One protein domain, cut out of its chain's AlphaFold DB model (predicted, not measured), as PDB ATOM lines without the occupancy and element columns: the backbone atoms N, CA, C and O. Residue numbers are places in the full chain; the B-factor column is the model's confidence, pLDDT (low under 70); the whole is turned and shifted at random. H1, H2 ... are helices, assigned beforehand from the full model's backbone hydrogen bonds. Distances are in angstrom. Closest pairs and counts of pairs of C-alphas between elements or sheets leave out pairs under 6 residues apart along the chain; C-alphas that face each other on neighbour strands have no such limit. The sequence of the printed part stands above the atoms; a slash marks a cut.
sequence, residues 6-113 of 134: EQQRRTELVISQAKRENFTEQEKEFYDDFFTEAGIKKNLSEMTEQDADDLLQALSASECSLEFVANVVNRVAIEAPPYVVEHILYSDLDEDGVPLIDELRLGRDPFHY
ATOM      1  N   GLU A   6      -0.911  48.850  18.459       91.19
ATOM      2  CA  GLU A   6      -2.231  49.476  18.495       91.19
ATOM      3  C   GLU A   6      -2.124  51.006  18.466       91.19
ATOM      4  O   GLU A   6      -2.885  51.662  17.760       91.19
ATOM      5  N   GLN A   7      -1.148  51.577  19.176       90.06
ATOM      6  CA  GLN A   7      -0.912  53.021  19.182       90.06
ATOM      7  C   GLN A   7      -0.463  53.521  17.799       90.06
ATOM      8  O   GLN A   7      -0.984  54.506  17.274       90.06
ATOM      9  N   GLN A   8       0.431  52.775  17.151       91.75
ATOM     10  CA  GLN A   8       0.868  53.059  15.781       91.75
ATOM     11  C   GLN A   8      -0.321  53.040  14.812       91.75
ATOM     12  O   GLN A   8      -0.541  53.987  14.060       91.75
ATOM     13  N   ARG A   9      -1.177  52.012  14.898       93.62
ATOM     14  CA  ARG A   9      -2.381  51.903  14.063       93.62
ATOM     15  C   ARG A   9      -3.351  53.066  14.275       93.62
ATOM     16  O   ARG A   9      -3.904  53.589  13.308       93.62
ATOM     17  N   ARG A  10      -3.594  53.462  15.527       93.44
ATOM     18  CA  ARG A  10      -4.452  54.614  15.852       93.44
ATOM     19  C   ARG A  10      -3.883  55.905  15.265       93.44
ATOM     20  O   ARG A  10      -4.642  56.690  14.704       93.44
ATOM     21  N   THR A  11      -2.569  56.085  15.322       93.81
ATOM     22  CA  THR A  11      -1.902  57.257  14.746       93.81
ATOM     23  C   THR A  11      -2.000  57.279  13.225       93.81
ATOM     24  O   THR A  11      -2.376  58.299  12.651       93.81
ATOM     25  N   GLU A  12      -1.776  56.148  12.554       94.12
ATOM     26  CA  GLU A  12      -1.977  56.036  11.104       94.12
ATOM     27  C   GLU A  12      -3.411  56.391  10.685       94.12
ATOM     28  O   GLU A  12      -3.614  57.044   9.658       94.12
ATOM     29  N   LEU A  13      -4.413  56.000  11.482       94.31
ATOM     30  CA  LEU A  13      -5.809  56.367  11.240       94.31
ATOM     31  C   LEU A  13      -6.029  57.879  11.343       94.31
ATOM     32  O   LEU A  13      -6.684  58.442  10.464       94.31
ATOM     33  N   VAL A  14      -5.462  58.531  12.364       93.81
ATOM     34  CA  VAL A  14      -5.521  59.993  12.522       93.81
ATOM     35  C   VAL A  14      -4.844  60.683  11.341       93.81
ATOM     36  O   VAL A  14      -5.474  61.504  10.684       93.81
ATOM     37  N   ILE A  15      -3.622  60.284  10.981       95.00
ATOM     38  CA  ILE A  15      -2.889  60.834   9.828       95.00
ATOM     39  C   ILE A  15      -3.692  60.650   8.535       95.00
ATOM     40  O   ILE A  15      -3.840  61.577   7.738       95.00
ATOM     41  N   SER A  16      -4.251  59.460   8.306       93.31
ATOM     42  CA  SER A  16      -5.068  59.191   7.121       93.31
ATOM     43  C   SER A  16      -6.380  59.977   7.118       93.31
ATOM     44  O   SER A  16      -6.930  60.229   6.044       93.31
ATOM     45  N   GLN A  17      -6.937  60.311   8.280       93.00
ATOM     46  CA  GLN A  17      -8.110  61.168   8.387       93.00
ATOM     47  C   GLN A  17      -7.753  62.628   8.128       93.00
ATOM     48  O   GLN A  17      -8.371  63.227   7.256       93.00
ATOM     49  N   ALA A  18      -6.712  63.141   8.775       93.06
ATOM     50  CA  ALA A  18      -6.215  64.496   8.590       93.06
ATOM     51  C   ALA A  18      -5.877  64.782   7.119       93.06
ATOM     52  O   ALA A  18      -6.297  65.789   6.565       93.06
ATOM     53  N   LYS A  19      -5.233  63.840   6.418       90.94
ATOM     54  CA  LYS A  19      -4.937  63.962   4.974       90.94
ATOM     55  C   LYS A  19      -6.166  64.005   4.060       90.94
ATOM     56  O   LYS A  19      -6.030  64.323   2.882       90.94
ATOM     57  N   ARG A  20      -7.346  63.627   4.560       91.62
ATOM     58  CA  ARG A  20      -8.622  63.767   3.840       91.62
ATOM     59  C   ARG A  20      -9.298  65.103   4.130       91.62
ATOM     60  O   ARG A  20     -10.222  65.462   3.400       91.62
ATOM     61  N   GLU A  21      -8.874  65.810   5.171       87.06
ATOM     62  CA  GLU A  21      -9.344  67.159   5.442       87.06
ATOM     63  C   GLU A  21      -8.747  68.128   4.430       87.06
ATOM     64  O   GLU A  21      -7.614  67.981   3.968       87.06
ATOM     65  N   ASN A  22      -9.555  69.109   4.044       84.69
ATOM     66  CA  ASN A  22      -9.184  70.078   3.031       84.69
ATOM     67  C   ASN A  22      -9.223  71.469   3.651       84.69
ATOM     68  O   ASN A  22     -10.224  72.174   3.533       84.69
ATOM     69  N   PHE A  23      -8.133  71.831   4.323       87.00
ATOM     70  CA  PHE A  23      -7.936  73.180   4.832       87.00
ATOM     71  C   PHE A  23      -7.852  74.161   3.663       87.00
ATOM     72  O   PHE A  23      -7.117  73.946   2.693       87.00
ATOM     73  N   THR A  24      -8.609  75.243   3.759       91.50
ATOM     74  CA  THR A  24      -8.484  76.393   2.867       91.50
ATOM     75  C   THR A  24      -7.117  77.050   3.054       91.50
ATOM     76  O   THR A  24      -6.477  76.904   4.094       91.50
ATOM     77  N   GLU A  25      -6.659  77.810   2.060       89.94
ATOM     78  CA  GLU A  25      -5.385  78.539   2.173       89.94
ATOM     79  C   GLU A  25      -5.388  79.526   3.351       89.94
ATOM     80  O   GLU A  25      -4.383  79.661   4.032       89.94
ATOM     81  N   GLN A  26      -6.539  80.136   3.657       91.38
ATOM     82  CA  GLN A  26      -6.687  81.038   4.805       91.38
ATOM     83  C   GLN A  26      -6.545  80.307   6.144       91.38
ATOM     84  O   GLN A  26      -5.912  80.820   7.060       91.38
ATOM     85  N   GLU A  27      -7.119  79.108   6.266       91.38
ATOM     86  CA  GLU A  27      -6.954  78.292   7.473       91.38
ATOM     87  C   GLU A  27      -5.503  77.841   7.631       91.38
ATOM     88  O   GLU A  27      -4.972  77.882   8.736       91.38
ATOM     89  N   LYS A  28      -4.837  77.457   6.534       89.94
ATOM     90  CA  LYS A  28      -3.411  77.111   6.567       89.94
ATOM     91  C   LYS A  28      -2.565  78.285   7.045       89.94
ATOM     92  O   LYS A  28      -1.796  78.097   7.975       89.94
ATOM     93  N   GLU A  29      -2.747  79.475   6.468       90.69
ATOM     94  CA  GLU A  29      -2.030  80.691   6.884       90.69
ATOM     95  C   GLU A  29      -2.252  80.995   8.370       90.69
ATOM     96  O   GLU A  29      -1.297  81.245   9.097       90.69
ATOM     97  N   PHE A  30      -3.496  80.891   8.841       91.81
ATOM     98  CA  PHE A  30      -3.831  81.109  10.246       91.81
ATOM     99  C   PHE A  30      -3.102  80.141  11.194       91.81
ATOM    100  O   PHE A  30      -2.556  80.570  12.212       91.81
ATOM    101  N   TYR A  31      -3.052  78.843  10.871       92.06
ATOM    102  CA  TYR A  31      -2.312  77.876  11.690       92.06
ATOM    103  C   TYR A  31      -0.792  78.030  11.548       92.06
ATOM    104  O   TYR A  31      -0.073  77.868  12.531       92.06
ATOM    105  N   ASP A  32      -0.292  78.376  10.362       89.75
ATOM    106  CA  ASP A  32       1.136  78.604  10.120       89.75
ATOM    107  C   ASP A  32       1.659  79.834  10.895       89.75
ATOM    108  O   ASP A  32       2.793  79.820  11.395       89.75
ATOM    109  N   ASP A  33       0.832  80.872  11.057       90.94
ATOM    110  CA  ASP A  33       1.118  82.015  11.931       90.94
ATOM    111  C   ASP A  33       1.203  81.571  13.398       90.94
ATOM    112  O   ASP A  33       2.192  81.874  14.069       90.94
ATOM    113  N   PHE A  34       0.242  80.768  13.872       91.38
ATOM    114  CA  PHE A  34       0.278  80.201  15.226       91.38
ATOM    115  C   PHE A  34       1.541  79.359  15.469       91.38
ATOM    116  O   PHE A  34       2.209  79.524  16.489       91.38
ATOM    117  N   PHE A  35       1.931  78.503  14.519       92.12
ATOM    118  CA  PHE A  35       3.169  77.723  14.627       92.12
ATOM    119  C   PHE A  35       4.408  78.613  14.704       92.12
ATOM    120  O   PHE A  35       5.319  78.347  15.487       92.12
ATOM    121  N   THR A  36       4.427  79.696  13.928       89.75
ATOM    122  CA  THR A  36       5.521  80.669  13.954       89.75
ATOM    123  C   THR A  36       5.604  81.377  15.310       89.75
ATOM    124  O   THR A  36       6.703  81.547  15.838       89.75
ATOM    125  N   GLU A  37       4.467  81.763  15.898       88.06
ATOM    126  CA  GLU A  37       4.404  82.367  17.237       88.06
ATOM    127  C   GLU A  37       4.837  81.392  18.341       88.06
ATOM    128  O   GLU A  37       5.527  81.795  19.278       88.06
ATOM    129  N   ALA A  38       4.512  80.106  18.187       85.69
ATOM    130  CA  ALA A  38       4.963  79.024  19.061       85.69
ATOM    131  C   ALA A  38       6.454  78.664  18.883       85.69
ATOM    132  O   ALA A  38       6.969  77.807  19.594       85.69
ATOM    133  N   GLY A  39       7.169  79.305  17.949       85.06
ATOM    134  CA  GLY A  39       8.590  79.050  17.692       85.06
ATOM    135  C   GLY A  39       8.875  77.789  16.870       85.06
ATOM    136  O   GLY A  39      10.038  77.420  16.706       85.06
ATOM    137  N   ILE A  40       7.841  77.157  16.315       88.06
ATOM    138  CA  ILE A  40       7.944  75.934  15.519       88.06
ATOM    139  C   ILE A  40       8.439  76.282  14.113       88.06
ATOM    140  O   ILE A  40       8.133  77.334  13.541       88.06
ATOM    141  N   LYS A  41       9.220  75.378  13.516       76.56
ATOM    142  CA  LYS A  41       9.675  75.529  12.129       76.56
ATOM    143  C   LYS A  41       8.489  75.681  11.174       76.56
ATOM    144  O   LYS A  41       7.526  74.927  11.232       76.56
ATOM    145  N   LYS A  42       8.643  76.559  10.177       69.06
ATOM    146  CA  LYS A  42       7.653  76.749   9.099       69.06
ATOM    147  C   LYS A  42       7.354  75.487   8.287       69.06
ATOM    148  O   LYS A  42       6.324  75.423   7.631       69.06
ATOM    149  N   ASN A  43       8.269  74.519   8.269       86.06
ATOM    150  CA  ASN A  43       8.077  73.266   7.554       86.06
ATOM    151  C   ASN A  43       7.728  72.146   8.538       86.06
ATOM    152  O   ASN A  43       8.614  71.586   9.188       86.06
ATOM    153  N   LEU A  44       6.444  71.794   8.604       90.75
ATOM    154  CA  LEU A  44       5.928  70.770   9.513       90.75
ATOM    155  C   LEU A  44       6.561  69.391   9.265       90.75
ATOM    156  O   LEU A  44       6.761  68.621  10.200       90.75
ATOM    157  N   SER A  45       6.971  69.097   8.026       92.81
ATOM    158  CA  SER A  45       7.653  67.837   7.686       92.81
ATOM    159  C   SER A  45       9.039  67.674   8.329       92.81
ATOM    160  O   SER A  45       9.575  66.566   8.363       92.81
ATOM    161  N   GLU A  46       9.608  68.753   8.873       91.88
ATOM    162  CA  GLU A  46      10.908  68.777   9.553       91.88
ATOM    163  C   GLU A  46      10.788  68.945  11.077       91.88
ATOM    164  O   GLU A  46      11.793  69.222  11.750       91.88
ATOM    165  N   MET A  47       9.573  68.800  11.618       93.56
ATOM    166  CA  MET A  47       9.345  68.800  13.059       93.56
ATOM    167  C   MET A  47      10.090  67.650  13.741       93.56
ATOM    168  O   MET A  47      10.265  66.559  13.191       93.56
ATOM    169  N   THR A  48      10.516  67.927  14.964       93.69
ATOM    170  CA  THR A  48      11.135  67.004  15.913       93.69
ATOM    171  C   THR A  48      10.209  66.787  17.113       93.69
ATOM    172  O   THR A  48       9.198  67.472  17.249       93.69
ATOM    173  N   GLU A  49      10.549  65.852  18.007       93.50
ATOM    174  CA  GLU A  49       9.821  65.687  19.279       93.50
ATOM    175  C   GLU A  49       9.863  66.974  20.123       93.50
ATOM    176  O   GLU A  49       8.849  67.351  20.693       93.50
ATOM    177  N   GLN A  50      10.978  67.717  20.104       92.56
ATOM    178  CA  GLN A  50      11.070  69.008  20.795       92.56
ATOM    179  C   GLN A  50      10.113  70.049  20.201       92.56
ATOM    180  O   GLN A  50       9.463  70.767  20.948       92.56
ATOM    181  N   ASP A  51       9.980  70.105  18.869       93.75
ATOM    182  CA  ASP A  51       9.012  71.008  18.227       93.75
ATOM    183  C   ASP A  51       7.564  70.641  18.618       93.75
ATOM    184  O   ASP A  51       6.699  71.511  18.696       93.75
ATOM    185  N   ALA A  52       7.284  69.354  18.862       93.94
ATOM    186  CA  ALA A  52       5.995  68.910  19.386       93.94
ATOM    187  C   ALA A  52       5.793  69.299  20.856       93.94
ATOM    188  O   ALA A  52       4.709  69.760  21.198       93.94
ATOM    189  N   ASP A  53       6.809  69.164  21.709       93.00
ATOM    190  CA  ASP A  53       6.734  69.615  23.103       93.00
ATOM    191  C   ASP A  53       6.473  71.130  23.182       93.00
ATOM    192  O   ASP A  53       5.584  71.574  23.912       93.00
ATOM    193  N   ASP A  54       7.183  71.916  22.367       93.06
ATOM    194  CA  ASP A  54       7.016  73.371  22.287       93.06
ATOM    195  C   ASP A  54       5.601  73.742  21.795       93.06
ATOM    196  O   ASP A  54       4.959  74.647  22.340       93.06
ATOM    197  N   LEU A  55       5.063  73.000  20.815       94.06
ATOM    198  CA  LEU A  55       3.681  73.151  20.346       94.06
ATOM    199  C   LEU A  55       2.661  72.897  21.457       94.06
ATOM    200  O   LEU A  55       1.729  73.680  21.638       94.06
ATOM    201  N   LEU A  56       2.811  71.787  22.176       92.81
ATOM    202  CA  LEU A  56       1.902  71.399  23.250       92.81
ATOM    203  C   LEU A  56       1.929  72.424  24.387       92.81
ATOM    204  O   LEU A  56       0.876  72.796  24.907       92.81
ATOM    205  N   GLN A  57       3.113  72.945  24.712       91.44
ATOM    206  CA  GLN A  57       3.273  74.026  25.677       91.44
ATOM    207  C   GLN A  57       2.600  75.326  25.209       91.44
ATOM    208  O   GLN A  57       1.962  76.011  26.010       91.44
ATOM    209  N   ALA A  58       2.717  75.680  23.927       91.88
ATOM    210  CA  ALA A  58       2.037  76.851  23.379       91.88
ATOM    211  C   ALA A  58       0.510  76.698  23.458       91.88
ATOM    212  O   ALA A  58      -0.180  77.604  23.923       91.88
ATOM    213  N   LEU A  59      -0.015  75.525  23.090       91.62
ATOM    214  CA  LEU A  59      -1.443  75.219  23.186       91.62
ATOM    215  C   LEU A  59      -1.957  75.304  24.632       91.62
ATOM    216  O   LEU A  59      -3.022  75.880  24.858       91.62
ATOM    217  N   SER A  60      -1.188  74.807  25.608       88.50
ATOM    218  CA  SER A  60      -1.573  74.885  27.022       88.50
ATOM    219  C   SER A  60      -1.533  76.315  27.564       88.50
ATOM    220  O   SER A  60      -2.332  76.676  28.425       88.50
ATOM    221  N   ALA A  61      -0.605  77.144  27.079       86.81
ATOM    222  CA  ALA A  61      -0.463  78.532  27.509       86.81
ATOM    223  C   ALA A  61      -1.536  79.465  26.919       86.81
ATOM    224  O   ALA A  61      -1.812  80.519  27.493       86.81
ATOM    225  N   SER A  62      -2.130  79.096  25.782       81.81
ATOM    226  CA  SER A  62      -3.049  79.946  25.018       81.81
ATOM    227  C   SER A  62      -4.536  79.786  25.371       81.81
ATOM    228  O   SER A  62      -5.363  80.405  24.702       81.81
ATOM    229  N   GLU A  63      -4.894  78.994  26.395       77.75
ATOM    230  CA  GLU A  63      -6.294  78.696  26.782       77.75
ATOM    231  C   GLU A  63      -7.177  78.341  25.563       77.75
ATOM    232  O   GLU A  63      -8.311  78.807  25.408       77.75
ATOM    233  N   CYS A  64      -6.621  77.555  24.636       84.44
ATOM    234  CA  CYS A  64      -7.270  77.236  23.372       84.44
ATOM    235  C   CYS A  64      -8.560  76.432  23.573       84.44
ATOM    236  O   CYS A  64      -8.660  75.580  24.454       84.44
ATOM    237  N   SER A  65      -9.543  76.634  22.689       88.25
ATOM    238  CA  SER A  65     -10.710  75.751  22.649       88.25
ATOM    239  C   SER A  65     -10.312  74.344  22.194       88.25
ATOM    240  O   SER A  65      -9.384  74.170  21.403       88.25
ATOM    241  N   LEU A  66     -11.070  73.332  22.623       88.88
ATOM    242  CA  LEU A  66     -10.834  71.943  22.216       88.88
ATOM    243  C   LEU A  66     -10.849  71.758  20.688       88.88
ATOM    244  O   LEU A  66     -10.063  70.992  20.138       88.88
ATOM    245  N   GLU A  67     -11.736  72.479  20.002       90.69
ATOM    246  CA  GLU A  67     -11.824  72.477  18.539       90.69
ATOM    247  C   GLU A  67     -10.551  73.038  17.895       90.69
ATOM    248  O   GLU A  67     -10.045  72.466  16.931       90.69
ATOM    249  N   PHE A  68      -9.992  74.116  18.453       92.25
ATOM    250  CA  PHE A  68      -8.733  74.675  17.971       92.25
ATOM    251  C   PHE A  68      -7.581  73.681  18.146       92.25
ATOM    252  O   PHE A  68      -6.829  73.455  17.202       92.25
ATOM    253  N   VAL A  69      -7.487  73.027  19.310       92.62
ATOM    254  CA  VAL A  69      -6.482  71.979  19.562       92.62
ATOM    255  C   VAL A  69      -6.623  70.839  18.551       92.62
ATOM    256  O   VAL A  69      -5.635  70.443  17.934       92.62
ATOM    257  N   ALA A  70      -7.844  70.346  18.316       92.75
ATOM    258  CA  ALA A  70      -8.100  69.291  17.336       92.75
ATOM    259  C   ALA A  70      -7.650  69.692  15.920       92.75
ATOM    260  O   ALA A  70      -6.981  68.915  15.238       92.75
ATOM    261  N   ASN A  71      -7.970  70.915  15.494       93.38
ATOM    262  CA  ASN A  71      -7.601  71.408  14.170       93.38
ATOM    263  C   ASN A  71      -6.088  71.602  14.018       93.38
ATOM    264  O   ASN A  71      -5.534  71.270  12.970       93.38
ATOM    265  N   VAL A  72      -5.408  72.074  15.065       93.94
ATOM    266  CA  VAL A  72      -3.946  72.169  15.100       93.94
ATOM    267  C   VAL A  72      -3.310  70.784  14.964       93.94
ATOM    268  O   VAL A  72      -2.436  70.588  14.118       93.94
ATOM    269  N   VAL A  73      -3.791  69.798  15.726       94.25
ATOM    270  CA  VAL A  73      -3.310  68.411  15.636       94.25
ATOM    271  C   VAL A  73      -3.547  67.838  14.235       94.25
ATOM    272  O   VAL A  73      -2.638  67.230  13.667       94.25
ATOM    273  N   ASN A  74      -4.715  68.076  13.631       94.06
ATOM    274  CA  ASN A  74      -4.999  67.656  12.257       94.06
ATOM    275  C   ASN A  74      -4.049  68.317  11.251       94.06
ATOM    276  O   ASN A  74      -3.473  67.630  10.408       94.06
ATOM    277  N   ARG A  75      -3.830  69.631  11.357       93.88
ATOM    278  CA  ARG A  75      -2.918  70.377  10.481       93.88
ATOM    279  C   ARG A  75      -1.496  69.818  10.538       93.88
ATOM    280  O   ARG A  75      -0.885  69.631   9.482       93.88
ATOM    281  N   VAL A  76      -1.003  69.512  11.739       94.88
ATOM    282  CA  VAL A  76       0.302  68.868  11.960       94.88
ATOM    283  C   VAL A  76       0.318  67.463  11.361       94.88
ATOM    284  O   VAL A  76       1.231  67.131  10.608       94.88
ATOM    285  N   ALA A  77      -0.717  66.653  11.598       95.44
ATOM    286  CA  ALA A  77      -0.797  65.268  11.129       95.44
ATOM    287  C   ALA A  77      -0.808  65.105   9.596       95.44
ATOM    288  O   ALA A  77      -0.515  64.018   9.088       95.44
ATOM    289  N   ILE A  78      -1.124  66.161   8.838       93.81
ATOM    290  CA  ILE A  78      -1.046  66.139   7.369       93.81
ATOM    291  C   ILE A  78       0.407  66.036   6.889       93.81
ATOM    292  O   ILE A  78       0.682  65.281   5.948       93.81
ATOM    293  N   GLU A  79       1.322  66.781   7.512       92.31
ATOM    294  CA  GLU A  79       2.674  67.019   6.986       92.31
ATOM    295  C   GLU A  79       3.798  66.497   7.878       92.31
ATOM    296  O   GLU A  79       4.853  66.126   7.360       92.31
ATOM    297  N   ALA A  80       3.590  66.457   9.194       94.56
ATOM    298  CA  ALA A  80       4.625  66.076  10.134       94.56
ATOM    299  C   ALA A  80       4.990  64.586  10.037       94.56
ATOM    300  O   ALA A  80       4.171  63.747   9.633       94.56
ATOM    301  N   PRO A  81       6.224  64.220  10.424       94.81
ATOM    302  CA  PRO A  81       6.615  62.823  10.509       94.81
ATOM    303  C   PRO A  81       5.707  62.035  11.472       94.81
ATOM    304  O   PRO A  81       5.372  62.551  12.538       94.81
ATOM    305  N   PRO A  82       5.370  60.764  11.176       94.19
ATOM    306  CA  PRO A  82       4.467  59.981  12.021       94.19
ATOM    307  C   PRO A  82       4.885  59.904  13.491       94.19
ATOM    308  O   PRO A  82       4.031  60.022  14.356       94.19
ATOM    309  N   TYR A  83       6.187  59.792  13.776       93.62
ATOM    310  CA  TYR A  83       6.689  59.725  15.153       93.62
ATOM    311  C   TYR A  83       6.413  61.012  15.957       93.62
ATOM    312  O   TYR A  83       6.183  60.945  17.158       93.62
ATOM    313  N   VAL A  84       6.382  62.178  15.299       95.50
ATOM    314  CA  VAL A  84       6.019  63.462  15.926       95.50
ATOM    315  C   VAL A  84       4.528  63.480  16.239       95.50
ATOM    316  O   VAL A  84       4.116  63.877  17.323       95.50
ATOM    317  N   VAL A  85       3.708  63.008  15.298       96.25
ATOM    318  CA  VAL A  85       2.257  62.909  15.488       96.25
ATOM    319  C   VAL A  85       1.929  61.933  16.621       96.25
ATOM    320  O   VAL A  85       1.076  62.235  17.448       96.25
ATOM    321  N   GLU A  86       2.625  60.797  16.704       95.44
ATOM    322  CA  GLU A  86       2.508  59.851  17.820       95.44
ATOM    323  C   GLU A  86       2.844  60.525  19.154       95.44
ATOM    324  O   GLU A  86       2.074  60.414  20.107       95.44
ATOM    325  N   HIS A  87       3.952  61.267  19.208       95.56
ATOM    326  CA  HIS A  87       4.368  62.001  20.403       95.56
ATOM    327  C   HIS A  87       3.291  62.988  20.876       95.56
ATOM    328  O   HIS A  87       2.913  62.973  22.045       95.56
ATOM    329  N   ILE A  88       2.703  63.761  19.956       95.94
ATOM    330  CA  ILE A  88       1.600  64.691  20.252       95.94
ATOM    331  C   ILE A  88       0.363  63.945  20.762       95.94
ATOM    332  O   ILE A  88      -0.178  64.274  21.815       95.94
ATOM    333  N   LEU A  89      -0.098  62.927  20.031       96.00
ATOM    334  CA  LEU A  89      -1.349  62.222  20.329       96.00
ATOM    335  C   LEU A  89      -1.319  61.478  21.667       96.00
ATOM    336  O   LEU A  89      -2.374  61.298  22.280       96.00
ATOM    337  N   TYR A  90      -0.140  61.028  22.095       95.62
ATOM    338  CA  TYR A  90       0.051  60.274  23.333       95.62
ATOM    339  C   TYR A  90       0.613  61.082  24.492       95.62
ATOM    340  O   TYR A  90       0.912  60.500  25.535       95.62
ATOM    341  N   SER A  91       0.711  62.397  24.328       93.12
ATOM    342  CA  SER A  91       1.019  63.293  25.430       93.12
ATOM    343  C   SER A  91      -0.159  63.375  26.400       93.12
ATOM    344  O   SER A  91      -1.316  63.416  25.986       93.12
ATOM    345  N   ASP A  92       0.168  63.361  27.687       91.25
ATOM    346  CA  ASP A  92      -0.738  63.529  28.824       91.25
ATOM    347  C   ASP A  92      -0.457  64.924  29.394       91.25
ATOM    348  O   ASP A  92       0.534  65.119  30.099       91.25
ATOM    349  N   LEU A  93      -1.225  65.920  28.942       87.94
ATOM    350  CA  LEU A  93      -0.883  67.340  29.112       87.94
ATOM    351  C   LEU A  93      -1.234  67.877  30.499       87.94
ATOM    352  O   LEU A  93      -0.594  68.819  30.970       87.94
ATOM    353  N   ASP A  94      -2.226  67.282  31.154       87.69
ATOM    354  CA  ASP A  94      -2.675  67.649  32.493       87.69
ATOM    355  C   ASP A  94      -2.215  66.659  33.581       87.69
ATOM    356  O   ASP A  94      -2.525  66.855  34.759       87.69
ATOM    357  N   GLU A  95      -1.438  65.638  33.198       86.50
ATOM    358  CA  GLU A  95      -0.936  64.551  34.047       86.50
ATOM    359  C   GLU A  95      -2.059  63.716  34.704       86.50
ATOM    360  O   GLU A  95      -1.891  63.157  35.799       86.50
ATOM    361  N   ASP A  96      -3.228  63.618  34.059       85.00
ATOM    362  CA  ASP A  96      -4.388  62.870  34.546       85.00
ATOM    363  C   ASP A  96      -4.408  61.380  34.140       85.00
ATOM    364  O   ASP A  96      -5.284  60.603  34.579       85.00
ATOM    365  N   GLY A  97      -3.419  60.974  33.338       87.12
ATOM    366  CA  GLY A  97      -3.225  59.632  32.809       87.12
ATOM    367  C   GLY A  97      -4.007  59.339  31.528       87.12
ATOM    368  O   GLY A  97      -4.095  58.165  31.144       87.12
ATOM    369  N   VAL A  98      -4.623  60.340  30.892       89.19
ATOM    370  CA  VAL A  98      -5.370  60.189  29.638       89.19
ATOM    371  C   VAL A  98      -4.615  60.899  28.515       89.19
ATOM    372  O   VAL A  98      -4.360  62.089  28.598       89.19
ATOM    373  N   PRO A  99      -4.267  60.191  27.428       93.31
ATOM    374  CA  PRO A  99      -3.566  60.821  26.320       93.31
ATOM    375  C   PRO A  99      -4.493  61.744  25.523       93.31
ATOM    376  O   PRO A  99      -5.672  61.419  25.332       93.31
ATOM    377  N   LEU A 100      -3.921  62.793  24.933       93.62
ATOM    378  CA  LEU A 100      -4.614  63.815  24.144       93.62
ATOM    379  C   LEU A 100      -5.601  63.240  23.116       93.62
ATOM    380  O   LEU A 100      -6.728  63.716  22.976       93.62
ATOM    381  N   ILE A 101      -5.229  62.169  22.407       93.69
ATOM    382  CA  ILE A 101      -6.117  61.506  21.436       93.69
ATOM    383  C   ILE A 101      -7.439  61.021  22.052       93.69
ATOM    384  O   ILE A 101      -8.483  61.030  21.394       93.69
ATOM    385  N   ASP A 102      -7.412  60.555  23.299       91.62
ATOM    386  CA  ASP A 102      -8.600  60.094  24.006       91.62
ATOM    387  C   ASP A 102      -9.385  61.260  24.609       91.62
ATOM    388  O   ASP A 102     -10.614  61.205  24.615       91.62
ATOM    389  N   GLU A 103      -8.722  62.340  25.014       91.25
ATOM    390  CA  GLU A 103      -9.372  63.569  25.482       91.25
ATOM    391  C   GLU A 103     -10.166  64.246  24.364       91.25
ATOM    392  O   GLU A 103     -11.371  64.476  24.513       91.25
ATOM    393  N   LEU A 104      -9.541  64.430  23.195       91.06
ATOM    394  CA  LEU A 104     -10.179  64.981  21.995       91.06
ATOM    395  C   LEU A 104     -11.389  64.140  21.568       91.06
ATOM    396  O   LEU A 104     -12.447  64.675  21.234       91.06
ATOM    397  N   ARG A 105     -11.276  62.807  21.633       89.00
ATOM    398  CA  ARG A 105     -12.378  61.889  21.308       89.00
ATOM    399  C   ARG A 105     -13.524  61.958  22.320       89.00
ATOM    400  O   ARG A 105     -14.677  61.727  21.952       89.00
ATOM    401  N   LEU A 106     -13.216  62.196  23.593       87.38
ATOM    402  CA  LEU A 106     -14.193  62.248  24.682       87.38
ATOM    403  C   LEU A 106     -14.804  63.639  24.879       87.38
ATOM    404  O   LEU A 106     -15.767  63.755  25.639       87.38
ATOM    405  N   GLY A 107     -14.282  64.669  24.210       85.19
ATOM    406  CA  GLY A 107     -14.723  66.045  24.419       85.19
ATOM    407  C   GLY A 107     -14.247  66.624  25.755       85.19
ATOM    408  O   GLY A 107     -14.964  67.433  26.342       85.19
ATOM    409  N   ARG A 108     -13.110  66.147  26.278       85.94
ATOM    410  CA  ARG A 108     -12.523  66.612  27.545       85.94
ATOM    411  C   ARG A 108     -11.493  67.699  27.294       85.94
ATOM    412  O   ARG A 108     -10.876  67.711  26.236       85.94
ATOM    413  N   ASP A 109     -11.360  68.604  28.255       85.00
ATOM    414  CA  ASP A 109     -10.365  69.671  28.212       85.00
ATOM    415  C   ASP A 109      -8.982  69.088  28.543       85.00
ATOM    416  O   ASP A 109      -8.804  68.652  29.680       85.00
ATOM    417  N   PRO A 110      -8.031  69.074  27.590       85.38
ATOM    418  CA  PRO A 110      -6.734  68.436  27.773       85.38
ATOM    419  C   PRO A 110      -5.788  69.224  28.684       85.38
ATOM    420  O   PRO A 110      -4.689  68.776  28.979       85.38
ATOM    421  N   PHE A 111      -6.167  70.428  29.116       87.19
ATOM    422  CA  PHE A 111      -5.332  71.267  29.979       87.19
ATOM    423  C   PHE A 111      -5.847  71.324  31.418       87.19
ATOM    424  O   PHE A 111      -5.296  72.054  32.248       87.19
ATOM    425  N   HIS A 112      -6.923  70.595  31.729       83.31
ATOM    426  CA  HIS A 112      -7.576  70.663  33.025       83.31
ATOM    427  C   HIS A 112      -7.708  69.294  33.684       83.31
ATOM    428  O   HIS A 112      -8.674  68.577  33.430       83.31
ATOM    429  N   TYR A 113      -6.830  69.047  34.665       77.06
ATOM    430  CA  TYR A 113      -6.796  67.808  35.443       77.06
ATOM    431  C   TYR A 113      -8.185  67.357  35.906       77.06
ATOM    432  O   TYR A 113      -8.767  67.884  36.869       77.06
TER     433      TYR A 113
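Overview. This is residues 6 to 113 of the 134 residues of an uncharacterized protein of Hassallia byssoidea VB512170 (UniProt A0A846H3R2). Three helices, H3, H4 and H5, run nearly along one line with their centres in a triangle, H4 opposite ways to the other two, though H3 and H4 sit only loosely together. H1 crosses H5 and meets H4 with its last residues, 14 to 18, H2 lies across H4 on the side away from H1, and the short H6 sits by the last residue of H5. The printed part has 108 residues with six named helices, H1 to H6 in chain order, and no named strand; its class is all helix. It is compact, with a radius of gyration of the C-alphas of 12.7 A, and rounded, spanning 34 by 30 by 24 A.

Along the chain. The longest helix, H4, holds residues 66 to 79 and measures 20.9 A from first to last C-alpha; C-alpha 66 is at (-10.834, 71.943, 22.216). H5 holds residues 82 to 89, and H3 residues 49 to 61 over 18.4 A. H1, residues 6 to 18, begins with C-alpha 6 at (-2.231, 49.476, 18.495) and measures 18.4 A, as does H2, residues 25 to 37. H6, residues 100 to 106, ends with C-alpha 106 at (-14.193, 62.248, 24.682).

Arrangement. H4 and H5 form a helical hairpin, opposite ways at a shallow tilt of 7 degrees; H4 touches H5 with residues 73 to 77 alone, and the closest C-alphas, those of Ala 77 and Val 85, are 5.8 A apart. H5 is the hub and touches H1, H3, H4 and H6. H3 touches it the same way at a shallow tilt of 26 degrees, the closest C-alphas being those of Glu 49 and Val 84 at 5.5 A. H3 and H4 are close but not clearly touching, with the C-alphas of Leu 59 and Val 69 closest at 7.0 A. H1 touches H5 about perpendicular at 85 degrees, closest at the C-alphas of Thr 11 and Glu 86, 6.0 A apart. With residues 14 to 18 alone H1 touches H4, about perpendicular at 88 degrees; the closest C-alphas, those of Ala 18 and Asn 74, are 5.0 A apart. H2 only just touches H4, with 3 pairs of C-alphas within 8 A, closest at Tyr 31 and Val 72, 6.8 A. H6 only just touches H5, also with 3 pairs, closest at the C-alphas of Leu 89 and Ile 101, 4.9 A. H1 and H2 are apart. The helix packing is mostly crossed, but only just: 2 of 6 touching pairs are at a shallow tilt. Every O i to N i+4 pair is within hydrogen-bond range in H1, H2, H3, H5 and H6; in H4, 9 of 10 are.

Size, cuts and confidence. The two C-alphas farthest apart are those of Glu 25 and Gly 97, at 36.1 A. The printed part has no cut. The link from H2 to H3 is long, with 11 residues. Mean pLDDT of the printed part is 90.6, and residue 42, in that link, is under 70.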